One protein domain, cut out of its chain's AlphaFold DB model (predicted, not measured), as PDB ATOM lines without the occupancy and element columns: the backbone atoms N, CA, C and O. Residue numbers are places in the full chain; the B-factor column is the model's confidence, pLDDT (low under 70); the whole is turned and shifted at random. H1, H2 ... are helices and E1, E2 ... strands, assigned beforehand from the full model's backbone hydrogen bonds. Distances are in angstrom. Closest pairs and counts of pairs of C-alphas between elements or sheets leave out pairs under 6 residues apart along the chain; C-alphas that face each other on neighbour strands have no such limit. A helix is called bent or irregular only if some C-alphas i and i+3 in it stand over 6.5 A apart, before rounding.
ATOM      1  N   GLU A 150      13.768 -45.984 -22.072       88.12
ATOM      2  CA  GLU A 150      13.685 -44.526 -22.202       88.12
ATOM      3  C   GLU A 150      14.085 -44.082 -23.618       88.12
ATOM      4  O   GLU A 150      15.248 -44.145 -24.022       88.12
ATOM      5  N   ILE A 151      13.111 -43.605 -24.394       91.81
ATOM      6  CA  ILE A 151      13.280 -43.276 -25.810       91.81
ATOM      7  C   ILE A 151      13.163 -41.768 -26.018       91.81
ATOM      8  O   ILE A 151      12.140 -41.155 -25.709       91.81
ATOM      9  N   PHE A 152      14.178 -41.158 -26.625       92.50
ATOM     10  CA  PHE A 152      14.119 -39.761 -27.044       92.50
ATOM     11  C   PHE A 152      13.533 -39.642 -28.455       92.50
ATOM     12  O   PHE A 152      14.106 -40.156 -29.416       92.50
ATOM     13  N   ILE A 153      12.433 -38.904 -28.607       93.25
ATOM     14  CA  ILE A 153      11.858 -38.548 -29.907       93.25
ATOM     15  C   ILE A 153      12.422 -37.200 -30.352       93.25
ATOM     16  O   ILE A 153      12.084 -36.150 -29.797       93.25
ATOM     17  N   MET A 154      13.256 -37.211 -31.389       89.62
ATOM     18  CA  MET A 154      13.905 -36.008 -31.896       89.62
ATOM     19  C   MET A 154      13.083 -35.320 -32.983       89.62
ATOM     20  O   MET A 154      12.887 -35.862 -34.068       89.62
ATOM     21  N   GLY A 155      12.650 -34.088 -32.704       84.81
ATOM     22  CA  GLY A 155      11.955 -33.216 -33.659       84.81
ATOM     23  C   GLY A 155      10.461 -33.511 -33.841       84.81
ATOM     24  O   GLY A 155       9.798 -32.823 -34.616       84.81
ATOM     25  N   GLY A 156       9.926 -34.505 -33.131       84.62
ATOM     26  CA  GLY A 156       8.517 -34.895 -33.179       84.62
ATOM     27  C   GLY A 156       7.649 -34.231 -32.111       84.62
ATOM     28  O   GLY A 156       8.143 -33.653 -31.143       84.62
ATOM     29  N   ASN A 157       6.330 -34.355 -32.263       86.50
ATOM     30  CA  ASN A 157       5.342 -33.908 -31.282       86.50
ATOM     31  C   ASN A 157       4.204 -34.936 -31.159       86.50
ATOM     32  O   ASN A 157       3.567 -35.271 -32.156       86.50
ATOM     33  N   ARG A 158       3.877 -35.344 -29.924       89.56
ATOM     34  CA  ARG A 158       2.765 -36.255 -29.577       89.56
ATOM     35  C   ARG A 158       1.407 -35.920 -30.207       89.56
ATOM     36  O   ARG A 158       0.560 -36.785 -30.402       89.56
ATOM     37  N   GLN A 159       1.162 -34.656 -30.551       90.56
ATOM     38  CA  GLN A 159      -0.097 -34.249 -31.177       90.56
ATOM     39  C   GLN A 159      -0.197 -34.618 -32.666       90.56
ATOM     40  O   GLN A 159      -1.303 -34.561 -33.208       90.56
ATOM     41  N   GLN A 160       0.906 -34.984 -33.326       92.56
ATOM     42  CA  GLN A 160       0.914 -35.291 -34.757       92.56
ATOM     43  C   GLN A 160       0.192 -36.619 -35.055       92.56
ATOM     44  O   GLN A 160       0.312 -37.567 -34.273       92.56
ATOM     45  N   PRO A 161      -0.514 -36.731 -36.200       94.69
ATOM     46  CA  PRO A 161      -1.232 -37.952 -36.577       94.69
ATOM     47  C   PRO A 161      -0.351 -39.205 -36.576       94.69
ATOM     48  O   PRO A 161      -0.777 -40.251 -36.092       94.69
ATOM     49  N   PHE A 162       0.893 -39.066 -37.041       96.31
ATOM     50  CA  PHE A 162       1.889 -40.131 -37.029       96.31
ATOM     51  C   PHE A 162       2.106 -40.709 -35.623       96.31
ATOM     52  O   PHE A 162       1.905 -41.903 -35.419       96.31
ATOM     53  N   PHE A 163       2.439 -39.870 -34.635       95.88
ATOM     54  CA  PHE A 163       2.713 -40.338 -33.274       95.88
ATOM     55  C   PHE A 163       1.467 -40.898 -32.592       95.88
ATOM     56  O   PHE A 163       1.560 -41.922 -31.929       95.88
ATOM     57  N   ARG A 164       0.281 -40.325 -32.830       95.62
ATOM     58  CA  ARG A 164      -0.973 -40.912 -32.321       95.62
ATOM     59  C   ARG A 164      -1.198 -42.331 -32.845       95.62
ATOM     60  O   ARG A 164      -1.550 -43.213 -32.071       95.62
ATOM     61  N   SER A 165      -0.974 -42.547 -34.143       96.25
ATOM     62  CA  SER A 165      -1.078 -43.865 -34.784       96.25
ATOM     63  C   SER A 165      -0.027 -44.842 -34.243       96.25
ATOM     64  O   SER A 165      -0.353 -45.974 -33.892       96.25
ATOM     65  N   PHE A 166       1.213 -44.378 -34.078       95.88
ATOM     66  CA  PHE A 166       2.326 -45.151 -33.525       95.88
ATOM     67  C   PHE A 166       2.054 -45.617 -32.082       95.88
ATOM     68  O   PHE A 166       2.149 -46.805 -31.777       95.88
ATOM     69  N   ILE A 167       1.630 -44.699 -31.205       94.81
ATOM     70  CA  ILE A 167       1.275 -44.996 -29.809       94.81
ATOM     71  C   ILE A 167       0.071 -45.927 -29.724       94.81
ATOM     72  O   ILE A 167       0.058 -46.866 -28.929       94.81
ATOM     73  N   GLN A 168      -0.941 -45.713 -30.566       94.31
ATOM     74  CA  GLN A 168      -2.076 -46.625 -30.640       94.31
ATOM     75  C   GLN A 168      -1.625 -48.039 -31.030       94.31
ATOM     76  O   GLN A 168      -2.132 -49.011 -30.472       94.31
ATOM     77  N   GLY A 169      -0.660 -48.158 -31.944       92.06
ATOM     78  CA  GLY A 169      -0.016 -49.420 -32.290       92.06
ATOM     79  C   GLY A 169       0.641 -50.099 -31.085       92.06
ATOM     80  O   GLY A 169       0.374 -51.275 -30.828       92.06
ATOM     81  N   LEU A 170       1.454 -49.375 -30.313       90.12
ATOM     82  CA  LEU A 170       2.094 -49.907 -29.101       90.12
ATOM     83  C   LEU A 170       1.056 -50.388 -28.074       90.12
ATOM     84  O   LEU A 170       1.109 -51.533 -27.624       90.12
ATOM     85  N   ASN A 171       0.038 -49.569 -27.801       89.62
ATOM     86  CA  ASN A 171      -1.029 -49.902 -26.856       89.62
ATOM     87  C   ASN A 171      -1.838 -51.139 -27.291       89.62
ATOM     88  O   ASN A 171      -2.187 -51.970 -26.455       89.62
ATOM     89  N   LYS A 172      -2.117 -51.311 -28.595       90.31
ATOM     90  CA  LYS A 172      -2.782 -52.524 -29.128       90.31
ATOM     91  C   LYS A 172      -1.974 -53.799 -28.871       90.31
ATOM     92  O   LYS A 172      -2.561 -54.872 -28.776       90.31
ATOM     93  N   ARG A 173      -0.647 -53.682 -28.776       84.12
ATOM     94  CA  ARG A 173       0.280 -54.782 -28.465       84.12
ATOM     95  C   ARG A 173       0.462 -54.987 -26.953       84.12
ATOM     96  O   ARG A 173       1.237 -55.846 -26.556       84.12
ATOM     97  N   GLY A 174      -0.266 -54.236 -26.120       80.12
ATOM     98  CA  GLY A 174      -0.215 -54.329 -24.660       80.12
ATOM     99  C   GLY A 174       0.935 -53.556 -24.012       80.12
ATOM    100  O   GLY A 174       1.133 -53.697 -22.813       80.12
ATOM    101  N   ILE A 175       1.667 -52.745 -24.782       83.25
ATOM    102  CA  ILE A 175       2.805 -51.961 -24.294       83.25
ATOM    103  C   ILE A 175       2.285 -50.649 -23.706       83.25
ATOM    104  O   ILE A 175       1.630 -49.870 -24.400       83.25
ATOM    105  N   ARG A 176       2.593 -50.392 -22.438       83.31
ATOM    106  CA  ARG A 176       2.235 -49.174 -21.706       83.31
ATOM    107  C   ARG A 176       3.232 -48.075 -22.040       83.31
ATOM    108  O   ARG A 176       4.434 -48.236 -21.830       83.31
ATOM    109  N   VAL A 177       2.740 -46.949 -22.548       90.00
ATOM    110  CA  VAL A 177       3.596 -45.842 -22.983       90.00
ATOM    111  C   VAL A 177       3.330 -44.583 -22.169       90.00
ATOM    112  O   VAL A 177       2.192 -44.125 -22.087       90.00
ATOM    113  N   LEU A 178       4.393 -43.996 -21.621       90.75
ATOM    114  CA  LEU A 178       4.381 -42.668 -21.011       90.75
ATOM    115  C   LEU A 178       4.932 -41.633 -22.000       90.75
ATOM    116  O   LEU A 178       6.058 -41.765 -22.466       90.75
ATOM    117  N   GLU A 179       4.157 -40.590 -22.308       93.19
ATOM    118  CA  GLU A 179       4.544 -39.526 -23.246       93.19
ATOM    119  C   GLU A 179       4.783 -38.184 -22.539       93.19
ATOM    120  O   GLU A 179       3.848 -37.564 -22.019       93.19
ATOM    121  N   GLU A 180       6.005 -37.657 -22.619       91.62
ATOM    122  CA  GLU A 180       6.381 -36.397 -21.971       91.62
ATOM    123  C   GLU A 180       7.206 -35.488 -22.886       91.62
ATOM    124  O   GLU A 180       7.881 -35.925 -23.816       91.62
ATOM    125  N   SER A 181       7.160 -34.184 -22.624       91.50
ATOM    126  CA  SER A 181       8.107 -33.249 -23.229       91.50
ATOM    127  C   SER A 181       9.458 -33.382 -22.539       91.50
ATOM    128  O   SER A 181       9.533 -33.435 -21.314       91.50
ATOM    129  N   PHE A 182      10.530 -33.423 -23.323       89.69
ATOM    130  CA  PHE A 182      11.870 -33.576 -22.789       89.69
ATOM    131  C   PHE A 182      12.319 -32.322 -22.034       89.69
ATOM    132  O   PHE A 182      12.459 -31.240 -22.612       89.69
ATOM    133  N   HIS A 183      12.668 -32.527 -20.769       86.25
ATOM    134  CA  HIS A 183      13.518 -31.641 -19.986       86.25
ATOM    135  C   HIS A 183      14.583 -32.484 -19.282       86.25
ATOM    136  O   HIS A 183      14.270 -33.552 -18.751       86.25
ATOM    137  N   LEU A 184      15.829 -32.004 -19.236       80.44
ATOM    138  CA  LEU A 184      16.926 -32.754 -18.616       80.44
ATOM    139  C   LEU A 184      16.624 -33.105 -17.151       80.44
ATOM    140  O   LEU A 184      16.907 -34.209 -16.716       80.44
ATOM    141  N   GLU A 185      15.978 -32.205 -16.414       74.12
ATOM    142  CA  GLU A 185      15.570 -32.441 -15.025       74.12
ATOM    143  C   GLU A 185      14.515 -33.556 -14.912       74.12
ATOM    144  O   GLU A 185      14.619 -34.419 -14.044       74.12
ATOM    145  N   SER A 186      13.535 -33.587 -15.825       74.75
ATOM    146  CA  SER A 186      12.468 -34.603 -15.837       74.75
ATOM    147  C   SER A 186      12.963 -36.005 -16.199       74.75
ATOM    148  O   SER A 186      12.358 -36.991 -15.781       74.75
ATOM    149  N   LEU A 187      14.082 -36.109 -16.929       80.25
ATOM    150  CA  LEU A 187      14.714 -37.384 -17.283       80.25
ATOM    151  C   LEU A 187      15.172 -38.161 -16.037       80.25
ATOM    152  O   LEU A 187      15.184 -39.387 -16.050       80.25
ATOM    153  N   TYR A 188      15.519 -37.441 -14.969       73.06
ATOM    154  CA  TYR A 188      16.042 -37.995 -13.718       73.06
ATOM    155  C   TYR A 188      15.040 -37.949 -12.558       73.06
ATOM    156  O   TYR A 188      15.363 -38.383 -11.456       73.06
ATOM    157  N   ALA A 189      13.845 -37.399 -12.775       69.75
ATOM    158  CA  ALA A 189      12.793 -37.418 -11.771       69.75
ATOM    159  C   ALA A 189      12.202 -38.831 -11.641       69.75
ATOM    160  O   ALA A 189      12.049 -39.532 -12.643       69.75
ATOM    161  N   GLU A 190      11.845 -39.223 -10.415       66.19
ATOM    162  CA  GLU A 190      11.028 -40.417 -10.196       66.19
ATOM    163  C   GLU A 190       9.677 -40.252 -10.898       66.19
ATOM    164  O   GLU A 190       9.066 -39.179 -10.879       66.19
ATOM    165  N   VAL A 191       9.234 -41.328 -11.541       69.75
ATOM    166  CA  VAL A 191       7.965 -41.384 -12.256       69.75
ATOM    167  C   VAL A 191       7.029 -42.279 -11.455       69.75
ATOM    168  O   VAL A 191       7.272 -43.473 -11.329       69.75
ATOM    169  N   ASP A 192       5.943 -41.706 -10.938       67.50
ATOM    170  CA  ASP A 192       4.958 -42.439 -10.127       67.50
ATOM    171  C   ASP A 192       4.081 -43.403 -10.953       67.50
ATOM    172  O   ASP A 192       3.343 -44.221 -10.401       67.50
ATOM    173  N   GLN A 193       4.104 -43.278 -12.282       73.50
ATOM    174  CA  GLN A 193       3.324 -44.103 -13.205       73.50
ATOM    175  C   GLN A 193       4.134 -45.311 -13.667       73.50
ATOM    176  O   GLN A 193       5.292 -45.178 -14.045       73.50
ATOM    177  N   ASP A 194       3.492 -46.474 -13.698       75.06
ATOM    178  CA  ASP A 194       4.063 -47.685 -14.281       75.06
ATOM    179  C   ASP A 194       3.937 -47.632 -15.816       75.06
ATOM    180  O   ASP A 194       2.868 -47.327 -16.355       75.06
ATOM    181  N   TYR A 195       5.032 -47.889 -16.525       82.81
ATOM    182  CA  TYR A 195       5.135 -47.810 -17.985       82.81
ATOM    183  C   TYR A 195       6.086 -48.891 -18.483       82.81
ATOM    184  O   TYR A 195       6.897 -49.356 -17.711       82.81
ATOM    185  N   ASP A 196       6.034 -49.262 -19.758       81.12
ATOM    186  CA  ASP A 196       7.034 -50.150 -20.371       81.12
ATOM    187  C   ASP A 196       8.009 -49.329 -21.228       81.12
ATOM    188  O   ASP A 196       9.217 -49.562 -21.229       81.12
ATOM    189  N   LEU A 197       7.486 -48.302 -21.912       88.00
ATOM    190  CA  LEU A 197       8.257 -47.338 -22.695       88.00
ATOM    191  C   LEU A 197       7.959 -45.905 -22.241       88.00
ATOM    192  O   LEU A 197       6.799 -45.514 -22.120       88.00
ATOM    193  N   ARG A 198       8.999 -45.089 -22.069       90.94
ATOM    194  CA  ARG A 198       8.873 -43.641 -21.844       90.94
ATOM    195  C   ARG A 198       9.378 -42.888 -23.063       90.94
ATOM    196  O   ARG A 198      10.562 -42.952 -23.378       90.94
ATOM    197  N   LEU A 199       8.486 -42.173 -23.746       93.88
ATOM    198  CA  LEU A 199       8.809 -41.353 -24.912       93.88
ATOM    199  C   LEU A 199       8.979 -39.889 -24.509       93.88
ATOM    200  O   LEU A 199       8.044 -39.239 -24.035       93.88
ATOM    201  N   LEU A 200      10.171 -39.359 -24.759       93.31
ATOM    202  CA  LEU A 200      10.569 -38.000 -24.417       93.31
ATOM    203  C   LEU A 200      10.702 -37.161 -25.688       93.31
ATOM    204  O   LEU A 200      11.659 -37.303 -26.446       93.31
ATOM    205  N   TYR A 201       9.741 -36.274 -25.927       93.12
ATOM    206  CA  TYR A 201       9.688 -35.426 -27.119       93.12
ATOM    207  C   TYR A 201      10.551 -34.179 -26.948       93.12
ATOM    208  O   TYR A 201      10.238 -33.315 -26.125       93.12
ATOM    209  N   GLY A 202      11.610 -34.049 -27.746       89.56
ATOM    210  CA  GLY A 202      12.552 -32.939 -27.639       89.56
ATOM    211  C   GLY A 202      13.140 -32.476 -28.968       89.56
ATOM    212  O   GLY A 202      13.023 -33.116 -30.013       89.56
ATOM    213  N   ASN A 203      13.803 -31.321 -28.929       85.31
ATOM    214  CA  ASN A 203      14.575 -30.818 -30.062       85.31
ATOM    215  C   ASN A 203      15.991 -31.413 -30.029       85.31
ATOM    216  O   ASN A 203      16.568 -31.629 -28.966       85.31
ATOM    217  N   SER A 204      16.586 -31.583 -31.205       80.31
ATOM    218  CA  SER A 204      18.000 -31.897 -31.394       80.31
ATOM    219  C   SER A 204      18.961 -31.016 -30.581       80.31
ATOM    220  O   SER A 204      20.076 -31.448 -30.309       80.31
ATOM    221  N   SER A 205      18.590 -29.784 -30.208       79.12
ATOM    222  CA  SER A 205      19.410 -28.901 -29.360       79.12
ATOM    223  C   SER A 205      19.674 -29.461 -27.957       79.12
ATOM    224  O   SER A 205      20.597 -29.001 -27.291       79.12
ATOM    225  N   ALA A 206      18.893 -30.453 -27.516       77.25
ATOM    226  CA  ALA A 206      19.145 -31.191 -26.282       77.25
ATOM    227  C   ALA A 206      20.482 -31.957 -26.324       77.25
ATOM    228  O   ALA A 206      21.136 -32.105 -25.299       77.25
ATOM    229  N   PHE A 207      20.924 -32.381 -27.512       76.12
ATOM    230  CA  PHE A 207      22.215 -33.038 -27.729       76.12
ATOM    231  C   PHE A 207      23.300 -31.991 -27.993       76.12
ATOM    232  O   PHE A 207      23.748 -31.805 -29.126       76.12
ATOM    233  N   ASN A 208      23.668 -31.265 -26.942       76.19
ATOM    234  CA  ASN A 208      24.846 -30.402 -26.914       76.19
ATOM    235  C   ASN A 208      25.966 -31.089 -26.113       76.19
ATOM    236  O   ASN A 208      25.683 -31.947 -25.281       76.19
ATOM    237  N   GLU A 209      27.226 -30.714 -26.336       69.19
ATOM    238  CA  GLU A 209      28.376 -31.388 -25.709       69.19
ATOM    239  C   GLU A 209      28.337 -31.376 -24.172       69.19
ATOM    240  O   GLU A 209      28.826 -32.306 -23.537       69.19
ATOM    241  N   ARG A 210      27.717 -30.356 -23.564       72.12
ATOM    242  CA  ARG A 210      27.606 -30.226 -22.107       72.12
ATOM    243  C   ARG A 210      26.613 -31.223 -21.502       72.12
ATOM    244  O   ARG A 210      26.893 -31.792 -20.449       72.12
ATOM    245  N   ASP A 211      25.456 -31.401 -22.129       73.69
ATOM    246  CA  ASP A 211      24.351 -32.201 -21.581       73.69
ATOM    247  C   ASP A 211      24.326 -33.632 -22.129       73.69
ATOM    248  O   ASP A 211      23.690 -34.508 -21.544       73.69
ATOM    249  N   LEU A 212      25.043 -33.894 -23.224       74.38
ATOM    250  CA  LEU A 212      25.127 -35.201 -23.867       74.38
ATOM    251  C   LEU A 212      25.553 -36.334 -22.913       74.38
ATOM    252  O   LEU A 212      24.868 -37.359 -22.931       74.38
ATOM    253  N   PRO A 213      26.576 -36.188 -22.042       70.75
ATOM    254  CA  PRO A 213      26.917 -37.238 -21.081       70.75
ATOM    255  C   PRO A 213      25.749 -37.561 -20.143       70.75
ATOM    256  O   PRO A 213      25.496 -38.719 -19.820       70.75
ATOM    257  N   LYS A 214      24.985 -36.542 -19.735       73.31
ATOM    258  CA  LYS A 214      23.816 -36.707 -18.863       73.31
ATOM    259  C   LYS A 214      22.654 -37.362 -19.612       73.31
ATOM    260  O   LYS A 214      21.982 -38.226 -19.066       73.31
ATOM    261  N   LEU A 215      22.418 -36.995 -20.865       77.00
ATOM    262  CA  LEU A 215      21.427 -37.659 -21.714       77.00
ATOM    263  C   LEU A 215      21.774 -39.138 -21.923       77.00
ATOM    264  O   LEU A 215      20.918 -40.002 -21.763       77.00
ATOM    265  N   ALA A 216      23.042 -39.432 -22.210       75.31
ATOM    266  CA  ALA A 216      23.514 -40.767 -22.555       75.31
ATOM    267  C   ALA A 216      23.347 -41.818 -21.456       75.31
ATOM    268  O   ALA A 216      23.218 -43.006 -21.742       75.31
ATOM    269  N   LYS A 217      23.319 -41.394 -20.193       71.25
ATOM    270  CA  LYS A 217      23.107 -42.306 -19.064       71.25
ATOM    271  C   LYS A 217      21.688 -42.868 -19.010       71.25
ATOM    272  O   LYS A 217      21.494 -44.007 -18.583       71.25
ATOM    273  N   ARG A 218      20.707 -42.070 -19.435       76.25
ATOM    274  CA  ARG A 218      19.272 -42.326 -19.245       76.25
ATOM    275  C   ARG A 218      18.488 -42.467 -20.544       76.25
ATOM    276  O   ARG A 218      17.314 -42.758 -20.478       76.25
ATOM    277  N   ILE A 219      19.074 -42.210 -21.709       85.00
ATOM    278  CA  ILE A 219      18.417 -42.491 -22.987       85.00
ATOM    279  C   ILE A 219      18.967 -43.789 -23.550       85.00
ATOM    280  O   ILE A 219      20.173 -43.949 -23.729       85.00
ATOM    281  N   ASP A 220      18.049 -44.689 -23.857       83.88
ATOM    282  CA  ASP A 220      18.323 -46.017 -24.383       83.88
ATOM    283  C   ASP A 220      18.287 -46.048 -25.908       83.88
ATOM    284  O   ASP A 220      18.992 -46.829 -26.545       83.88
ATOM    285  N   LEU A 221      17.472 -45.174 -26.498       89.12
ATOM    286  CA  LEU A 221      17.248 -45.113 -27.931       89.12
ATOM    287  C   LEU A 221      16.832 -43.708 -28.359       89.12
ATOM    288  O   LEU A 221      16.052 -43.036 -27.685       89.12
ATOM    289  N   VAL A 222      17.301 -43.289 -29.529       91.50
ATOM    290  CA  VAL A 222      16.822 -42.080 -30.199       91.50
ATOM    291  C   VAL A 222      15.997 -42.473 -31.422       91.50
ATOM    292  O   VAL A 222      16.487 -43.173 -32.304       91.50
ATOM    293  N   LEU A 223      14.760 -41.984 -31.504       92.81
ATOM    294  CA  LEU A 223      13.951 -42.045 -32.721       92.81
ATOM    295  C   LEU A 223      13.911 -40.660 -33.361       92.81
ATOM    296  O   LEU A 223      13.493 -39.685 -32.732       92.81
ATOM    297  N   ALA A 224      14.358 -40.556 -34.605       90.50
ATOM    298  CA  ALA A 224      14.523 -39.285 -35.291       90.50
ATOM    299  C   ALA A 224      13.462 -39.081 -36.370       90.50
ATOM    300  O   ALA A 224      13.235 -39.938 -37.223       90.50
ATOM    301  N   VAL A 225      12.819 -37.913 -36.349       89.38
ATOM    302  CA  VAL A 225      11.915 -37.496 -37.423       89.38
ATOM    303  C   VAL A 225      12.713 -37.229 -38.710       89.38
ATOM    304  O   VAL A 225      13.789 -36.627 -38.645       89.38
ATOM    305  N   PRO A 226      12.199 -37.631 -39.888       81.00
ATOM    306  CA  PRO A 226      12.836 -37.367 -41.177       81.00
ATOM    307  C   PRO A 226      13.059 -35.864 -41.417       81.00
ATOM    308  O   PRO A 226      12.232 -35.038 -41.038       81.00
ATOM    309  N   LEU A 227      14.148 -35.523 -42.122       67.12
ATOM    310  CA  LEU A 227      14.552 -34.161 -42.538       67.12
ATOM    311  C   LEU A 227      15.232 -33.270 -41.477       67.12
ATOM    312  O   LEU A 227      15.315 -32.052 -41.655       67.12
ATOM    313  N   LEU A 228      15.817 -33.844 -40.424       63.56
ATOM    314  CA  LEU A 228      16.811 -33.128 -39.614       63.56
ATOM    315  C   LEU A 228      18.086 -32.918 -40.461       63.56
ATOM    316  O   LEU A 228      18.828 -33.854 -40.739       63.56
ATOM    317  N   SER A 229      18.292 -31.694 -40.956       52.62
ATOM    318  CA  SER A 229      19.375 -31.316 -41.880       52.62
ATOM    319  C   SER A 229      20.788 -31.463 -41.284       52.62
ATOM    320  O   SER A 229      20.935 -31.589 -40.070       52.62
ATOM    321  N   VAL A 230      21.811 -31.385 -42.160       48.41
ATOM    322  CA  VAL A 230      23.302 -31.350 -42.022       48.41
ATOM    323  C   VAL A 230      23.919 -31.192 -40.613       48.41
ATOM    324  O   VAL A 230      24.949 -31.793 -40.330       48.41
ATOM    325  N   SER A 231      23.291 -30.460 -39.690       54.59
ATOM    326  CA  SER A 231      23.601 -30.473 -38.244       54.59
ATOM    327  C   SER A 231      23.478 -31.849 -37.559       54.59
ATOM    328  O   SER A 231      23.838 -31.996 -36.389       54.59
ATOM    329  N   PHE A 232      22.934 -32.846 -38.259       64.19
ATOM    330  CA  PHE A 232      22.627 -34.159 -37.712       64.19
ATOM    331  C   PHE A 232      23.795 -35.149 -37.773       64.19
ATOM    332  O   PHE A 232      23.931 -35.959 -36.861       64.19
ATOM    333  N   ASP A 233      24.686 -35.048 -38.762       65.62
ATOM    334  CA  ASP A 233      25.811 -35.987 -38.907       65.62
ATOM    335  C   ASP A 233      26.785 -35.900 -37.724       65.62
ATOM    336  O   ASP A 233      27.224 -36.921 -37.195       65.62
ATOM    337  N   GLN A 234      27.044 -34.686 -37.227       68.38
ATOM    338  CA  GLN A 234      27.829 -34.483 -36.004       68.38
ATOM    339  C   GLN A 234      27.129 -35.083 -34.773       68.38
ATOM    340  O   GLN A 234      27.768 -35.728 -33.948       68.38
ATOM    341  N   LYS A 235      25.799 -34.952 -34.669       73.00
ATOM    342  CA  LYS A 235      25.018 -35.522 -33.556       73.00
ATOM    343  C   LYS A 235      24.959 -37.043 -33.589       73.00
ATOM    344  O   LYS A 235      25.007 -37.669 -32.535       73.00
ATOM    345  N   ARG A 236      24.917 -37.650 -34.778       76.31
ATOM    346  CA  ARG A 236      25.044 -39.104 -34.930       76.31
ATOM    347  C   ARG A 236      26.409 -39.603 -34.467       76.31
ATOM    348  O   ARG A 236      26.459 -40.638 -33.811       76.31
ATOM    349  N   ALA A 237      27.487 -38.874 -34.766       74.69
ATOM    350  CA  ALA A 237      28.826 -39.224 -34.292       74.69
ATOM    351  C   ALA A 237      28.888 -39.230 -32.757       74.69
ATOM    352  O   ALA A 237      29.307 -40.223 -32.168       74.69
ATOM    353  N   TYR A 238      28.352 -38.191 -32.114       73.38
ATOM    354  CA  TYR A 238      28.230 -38.127 -30.658       73.38
ATOM    355  C   TYR A 238      27.412 -39.291 -30.077       73.38
ATOM    356  O   TYR A 238      27.862 -39.972 -29.164       73.38
ATOM    357  N   LEU A 239      26.227 -39.587 -30.619       78.19
ATOM    358  CA  LEU A 239      25.418 -40.723 -30.156       78.19
ATOM    359  C   LEU A 239      26.150 -42.063 -30.313       78.19
ATOM    360  O   LEU A 239      26.064 -42.919 -29.431       78.19
ATOM    361  N   ALA A 240      26.907 -42.232 -31.400       77.94
ATOM    362  CA  ALA A 240      27.710 -43.423 -31.644       77.94
ATOM    363  C   ALA A 240      28.858 -43.579 -30.633       77.94
ATOM    364  O   ALA A 240      29.093 -44.699 -30.173       77.94
ATOM    365  N   GLU A 241      29.526 -42.486 -30.238       74.88
ATOM    366  CA  GLU A 241      30.543 -42.498 -29.173       74.88
ATOM    367  C   GLU A 241      29.961 -43.042 -27.866       74.88
ATOM    368  O   GLU A 241      30.519 -43.968 -27.277       74.88
ATOM    369  N   TYR A 242      28.777 -42.559 -27.482       71.94
ATOM    370  CA  TYR A 242      28.030 -43.035 -26.314       71.94
ATOM    371  C   TYR A 242      27.248 -44.332 -26.569       71.94
ATOM    372  O   TYR A 242      26.490 -44.769 -25.711       71.94
ATOM    373  N   ARG A 243      27.428 -44.979 -27.728       76.88
ATOM    374  CA  ARG A 243      26.765 -46.231 -28.136       76.88
ATOM    375  C   ARG A 243      25.234 -46.199 -28.039       76.88
ATOM    376  O   ARG A 243      24.619 -47.263 -27.915       76.88
ATOM    377  N   ILE A 244      24.617 -45.031 -28.151       82.50
ATOM    378  CA  ILE A 244      23.163 -44.885 -28.159       82.50
ATOM    379  C   ILE A 244      22.675 -45.157 -29.587       82.50
ATOM    380  O   ILE A 244      23.109 -44.468 -30.516       82.50
ATOM    381  N   PRO A 245      21.820 -46.170 -29.808       86.69
ATOM    382  CA  PRO A 245      21.243 -46.416 -31.120       86.69
ATOM    383  C   PRO A 245      20.358 -45.243 -31.551       86.69
ATOM    384  O   PRO A 245      19.690 -44.601 -30.738       86.69
ATOM    385  N   ILE A 246      20.343 -44.990 -32.857       88.88
ATOM    386  CA  ILE A 246      19.447 -44.030 -33.484       88.88
ATOM    387  C   ILE A 246      18.732 -44.690 -34.655       88.88
ATOM    388  O   ILE A 246      19.379 -45.316 -35.493       88.88
ATOM    389  N   ILE A 247      17.411 -44.544 -34.696       90.75
ATOM    390  CA  ILE A 247      16.561 -45.048 -35.773       90.75
ATOM    391  C   ILE A 247      15.840 -43.854 -36.383       90.75
ATOM    392  O   ILE A 247      15.163 -43.094 -35.687       90.75
ATOM    393  N   ASP A 248      15.986 -43.678 -37.688       90.69
ATOM    394  CA  ASP A 248      15.233 -42.673 -38.426       90.69
ATOM    395  C   ASP A 248      13.872 -43.234 -38.812       90.69
ATOM    396  O   ASP A 248      13.784 -44.353 -39.324       90.69
ATOM    397  N   PHE A 249      12.817 -42.450 -38.602       92.31
ATOM    398  CA  PHE A 249      11.517 -42.780 -39.165       92.31
ATOM    399  C   PHE A 249      11.536 -42.621 -40.689       92.31
ATOM    400  O   PHE A 249      12.142 -41.689 -41.228       92.31
ATOM    401  N   ASP A 250      10.817 -43.496 -41.386       92.88
ATOM    402  CA  ASP A 250      10.646 -43.397 -42.829       92.88
ATOM    403  C   ASP A 250       9.900 -42.109 -43.216       92.88
ATOM    404  O   ASP A 250       8.832 -41.778 -42.690       92.88
ATOM    405  N   GLY A 251      10.464 -41.382 -44.183       90.06
ATOM    406  CA  GLY A 251       9.937 -40.103 -44.660       90.06
ATOM    407  C   GLY A 251       8.513 -40.178 -45.208       90.06
ATOM    408  O   GLY A 251       7.724 -39.247 -45.010       90.06
ATOM    409  N   GLN A 252       8.174 -41.271 -45.895       91.62
ATOM    410  CA  GLN A 252       6.868 -41.454 -46.524       91.62
ATOM    411  C   GLN A 252       5.817 -41.825 -45.481       91.62
ATOM    412  O   GLN A 252       4.781 -41.158 -45.413       91.62
ATOM    413  N   ASN A 253       6.109 -42.811 -44.631       93.25
ATOM    414  CA  ASN A 253       5.202 -43.239 -43.563       93.25
ATOM    415  C   ASN A 253       4.926 -42.088 -42.588       93.25
ATOM    416  O   ASN A 253       3.775 -41.826 -42.223       93.25
ATOM    417  N   TYR A 254       5.971 -41.330 -42.233       91.94
ATOM    418  CA  TYR A 254       5.849 -40.148 -41.387       91.94
ATOM    419  C   TYR A 254       4.920 -39.092 -41.996       91.94
ATOM    420  O   TYR A 254       3.980 -38.635 -41.342       91.94
ATOM    421  N   SER A 255       5.131 -38.748 -43.270       90.06
ATOM    422  CA  SER A 255       4.334 -37.730 -43.971       90.06
ATOM    423  C   SER A 255       2.866 -38.134 -44.150       90.06
ATOM    424  O   SER A 255       1.989 -37.272 -44.160       90.06
ATOM    425  N   ARG A 256       2.583 -39.436 -44.270       93.75
ATOM    426  CA  ARG A 256       1.219 -39.980 -44.393       93.75
ATOM    427  C   ARG A 256       0.515 -40.188 -43.051       93.75
ATOM    428  O   ARG A 256      -0.673 -40.489 -43.033       93.75
ATOM    429  N   GLY A 257       1.214 -40.010 -41.928       92.88
ATOM    430  CA  GLY A 257       0.660 -40.283 -40.601       92.88
ATOM    431  C   GLY A 257       0.526 -41.777 -40.285       92.88
ATOM    432  O   GLY A 257      -0.236 -42.152 -39.393       92.88
ATOM    433  N   GLU A 258       1.258 -42.636 -40.993       95.19
ATOM    434  CA  GLU A 258       1.165 -44.099 -40.929       95.19
ATOM    435  C   GLU A 258       2.048 -44.673 -39.803       95.19
ATOM    436  O   GLU A 258       2.922 -45.507 -40.021       95.19
ATOM    437  N   GLY A 259       1.818 -44.213 -38.570       94.25
ATOM    438  CA  GLY A 259       2.615 -44.605 -37.402       94.25
ATOM    439  C   GLY A 259       2.579 -46.099 -37.060       94.25
ATOM    440  O   GLY A 259       3.617 -46.658 -36.735       94.25
ATOM    441  N   ASP A 260       1.428 -46.772 -37.161       92.56
ATOM    442  CA  ASP A 260       1.321 -48.224 -36.887       92.56
ATOM    443  C   ASP A 260       2.093 -49.067 -37.931       92.56
ATOM    444  O   ASP A 260       2.671 -50.098 -37.598       92.56
ATOM    445  N   VAL A 261       2.165 -48.598 -39.185       95.31
ATOM    446  CA  VAL A 261       2.970 -49.233 -40.252       95.31
ATOM    447  C   VAL A 261       4.457 -49.037 -39.978       95.31
ATOM    448  O   VAL A 261       5.252 -49.966 -40.110       95.31
ATOM    449  N   GLU A 262       4.836 -47.830 -39.563       95.25
ATOM    450  CA  GLU A 262       6.219 -47.538 -39.214       95.25
ATOM    451  C   GLU A 262       6.678 -48.314 -37.978       95.25
ATOM    452  O   GLU A 262       7.813 -48.783 -37.935       95.25
ATOM    453  N   LEU A 263       5.787 -48.516 -37.005       93.88
ATOM    454  CA  LEU A 263       6.044 -49.364 -35.849       93.88
ATOM    455  C   LEU A 263       6.385 -50.800 -36.266       93.88
ATOM    456  O   LEU A 263       7.384 -51.334 -35.795       93.88
ATOM    457  N   GLU A 264       5.619 -51.407 -37.178       92.75
ATOM    458  CA  GLU A 264       5.944 -52.735 -37.727       92.75
ATOM    459  C   GLU A 264       7.337 -52.760 -38.368       92.75
ATOM    460  O   GLU A 264       8.118 -53.681 -38.130       92.75
ATOM    461  N   ARG A 265       7.692 -51.708 -39.119       95.69
ATOM    462  CA  ARG A 265       9.011 -51.592 -39.756       95.69
ATOM    463  C   ARG A 265      10.149 -51.597 -38.733       95.69
ATOM    464  O   ARG A 265      11.135 -52.297 -38.943       95.69
ATOM    465  N   ILE A 266      10.024 -50.820 -37.655       93.44
ATOM    466  CA  ILE A 266      11.104 -50.639 -36.667       93.44
ATOM    467  C   ILE A 266      11.053 -51.626 -35.499       93.44
ATOM    468  O   ILE A 266      11.912 -51.568 -34.623       93.44
ATOM    469  N   THR A 267      10.068 -52.526 -35.446       89.06
ATOM    470  CA  THR A 267       9.863 -53.419 -34.292       89.06
ATOM    471  C   THR A 267      11.100 -54.268 -33.987       89.06
ATOM    472  O   THR A 267      11.489 -54.393 -32.828       89.06
ATOM    473  N   SER A 268      11.766 -54.816 -35.005       84.12
ATOM    474  CA  SER A 268      12.988 -55.611 -34.811       84.12
ATOM    475  C   SER A 268      14.146 -54.781 -34.245       84.12
ATOM    476  O   SER A 268      14.891 -55.262 -33.392       84.12
ATOM    477  N   GLU A 269      14.274 -53.527 -34.677       88.75
ATOM    478  CA  GLU A 269      15.286 -52.585 -34.197       88.75
ATOM    479  C   GLU A 269      14.991 -52.132 -32.757       88.75
ATOM    480  O   GLU A 269      15.911 -52.040 -31.945       88.75
ATOM    481  N   LEU A 270      13.712 -51.928 -32.408       85.38
ATOM    482  CA  LEU A 270      13.268 -51.636 -31.040       85.38
ATOM    483  C   LEU A 270      13.601 -52.781 -30.078       85.38
ATOM    484  O   LEU A 270      14.140 -52.532 -29.003       85.38
ATOM    485  N   ILE A 271      13.340 -54.029 -30.479       82.00
ATOM    486  CA  ILE A 271      13.683 -55.220 -29.684       82.00
ATOM    487  C   ILE A 271      15.206 -55.356 -29.542       82.00
ATOM    488  O   ILE A 271      15.718 -55.671 -28.471       82.00
ATOM    489  N   ALA A 272      15.965 -55.103 -30.610       80.31
ATOM    490  CA  ALA A 272      17.423 -55.136 -30.535       80.31
ATOM    491  C   ALA A 272      17.976 -54.056 -29.586       80.31
ATOM    492  O   ALA A 272      18.934 -54.313 -28.853       80.31
ATOM    493  N   ALA A 273      17.370 -52.864 -29.579       81.75
ATOM    494  CA  ALA A 273      17.717 -51.793 -28.651       81.75
ATOM    495  C   ALA A 273      17.394 -52.176 -27.199       81.75
ATOM    496  O   ALA A 273      18.268 -52.020 -26.347       81.75
ATOM    497  N   SER A 274      16.215 -52.752 -26.929       75.88
ATOM    498  CA  SER A 274      15.837 -53.175 -25.574       75.88
ATOM    499  C   SER A 274      16.787 -54.244 -25.031       75.88
ATOM    500  O   SER A 274      17.353 -54.079 -23.953       75.88
ATOM    501  N   LEU A 275      17.101 -55.267 -25.832       69.75
ATOM    502  CA  LEU A 275      18.078 -56.290 -25.452       69.75
ATOM    503  C   LEU A 275      19.446 -55.664 -25.161       69.75
ATOM    504  O   LEU A 275      20.066 -55.948 -24.141       69.75
ATOM    505  N   LYS A 276      19.927 -54.753 -26.015       69.44
ATOM    506  CA  LYS A 276      21.200 -54.061 -25.772       69.44
ATOM    507  C   LYS A 276      21.188 -53.300 -24.443       69.44
ATOM    508  O   LYS A 276      22.215 -53.272 -23.764       69.44
ATOM    509  N   THR A 277      20.067 -52.687 -24.077       61.94
ATOM    510  CA  THR A 277      19.955 -51.898 -22.844       61.94
ATOM    511  C   THR A 277      20.012 -52.768 -21.594       61.94
ATOM    512  O   THR A 277      20.704 -52.391 -20.650       61.94
ATOM    513  N   GLU A 278      19.436 -53.971 -21.636       55.91
ATOM    514  CA  GLU A 278      19.530 -54.967 -20.560       55.91
ATOM    515  C   GLU A 278      20.979 -55.437 -20.321       55.91
ATOM    516  O   GLU A 278      21.387 -55.659 -19.181       55.91
ATOM    517  N   TYR A 279      21.786 -55.553 -21.384       47.91
ATOM    518  CA  TYR A 279      23.172 -56.048 -21.308       47.91
ATOM    519  C   TYR A 279      24.246 -54.956 -21.160       47.91
ATOM    520  O   TYR A 279      25.425 -55.284 -20.992       47.91
ATOM    521  N   THR A 280      23.897 -53.666 -21.233       50.84
ATOM    522  CA  THR A 280      24.883 -52.574 -21.159       50.84
ATOM    523  C   THR A 280      24.911 -51.958 -19.759       50.84
ATOM    524  O   THR A 280      24.056 -51.153 -19.398       50.84
TER     525      THR A 280
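Overview. This is residues 150 to 280 of the 310 residues of the protein "PTS EIIB type-3 domain-containing protein" of Enterococcus asini ATCC 700915 (UniProt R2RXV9). A twisted sheet of five parallel strands runs through the middle of the domain, with H1 and the long, kinked H6 covering one side of it and H2, H3 and H4 placed around the other. Short H5 lies away from the sheet, beside the first residues of H1 and H6. The printed part has 131 residues with six named helices and five named strands, in the order E1, H1, E2, H2, E3, H3, E4, H4, E5, H5, H6, and its class is mixed, helices and strands. The sheet's order is E2, E3, E1, E4, E5. The whole is compact, with a radius of gyration of the C-alphas of 14.0 A, and rounded, spanning 37 by 37 by 27 A.

Arrangement. E1, residues 150 to 154, is an inner strand between its parallel neighbours E3, residues 197 to 202, and E4, residues 221 to 224; N 151 and O 198 are 2.8 A apart and N 154 and O 223 2.8 A, within hydrogen-bond range. E2, residues 177 to 181, is the edge strand parallel to E3, with N 178 and O 197 at 2.9 A. E5, residues 246 to 248, is the edge strand parallel to E4, with N 247 and O 222 at 2.9 A. The sheet is only just strongly twisted, its C-alphas up to 4.3 A off the best plane. H1, residues 161 to 172, is on the sheet at a height of 10.8 A, over E2 and E3; the closest C-alphas of H1 and E2 are those of Ile 167 and Val 177, 7.3 A. H2, residues 184 to 187, only grazes the sheet, and only just touches H3, residues 212 to 218, with 3 pairs of C-alphas within 8 A, the closest those of Leu 187 and Arg 218, 7.0 A. H4, residues 231 to 241, only grazes the sheet, and is close to but not clearly touching H3, the closest C-alphas being those of Ala 216 and Leu 239, 7.8 A. H5, residues 251 to 256, is not on the sheet; Phe 162 alone of H1 touches it, the closest C-alphas being those of Phe 162 and Tyr 254, 5.9 A. H6, residues 259 to 279, is irregular, with C-alphas 265 and 268 7.5 A apart and a kink of 59 degrees near residue 266. It touches H5 only at the corner, the closest C-alphas being those of Asn 253 and Glu 262, 6.2 A. With residues 259 to 263 alone H6 touches H1, at a steep tilt of 61 degrees, the same way; the closest C-alphas are those of Phe 166 and Gly 259, 3.9 A. H6 is on the sheet at a height of 7.8 A, over E4 and only just over E1, where 3 of its C-alphas fall. The sheet with H1 and H6 makes two layers, helices on one face of a sheet. E2, H2, E3 and E4, H4, E5 are strand-helix-strand units, parallel neighbours with a helix between them along the chain; E1, H1, E2 and E3, H3, E4 are split ones, with another strand between in the sheet. The four crossovers are right-handed. Every O i to N i+4 pair is within hydrogen-bond range in H1 and H5, against 2 of 3 in H3, 6 of 7 in H4 and 15 of 17 in H6; H2 is too short for such a pair.

Along the chain. E1 begins at C-alpha 150, (13.685, -44.526, -22.202). H1 measures 16.4 A from first to last C-alpha, E2 13.4 A and E3 15.8 A. H2 and H3 are shorter helices before and after E3. H4 measures 16.6 A and is neither bent nor irregular, but only just: C-alphas 231 and 234 are 6.2 A apart. E4 and E5 stand before and after it, and H5 follows. H6 measures 28.5 A and ends at C-alpha 279, (23.172, -56.048, -21.308).

Size, cuts and confidence. The two C-alphas farthest apart are those of Asp 192 and Val 230, 38.4 A. The printed part has no cut, and no link is long. The mean pLDDT of the printed part is 82.5; residues 189 to 192, residue 209, residues 227 to 234 and residues 275 to 280 are under 70.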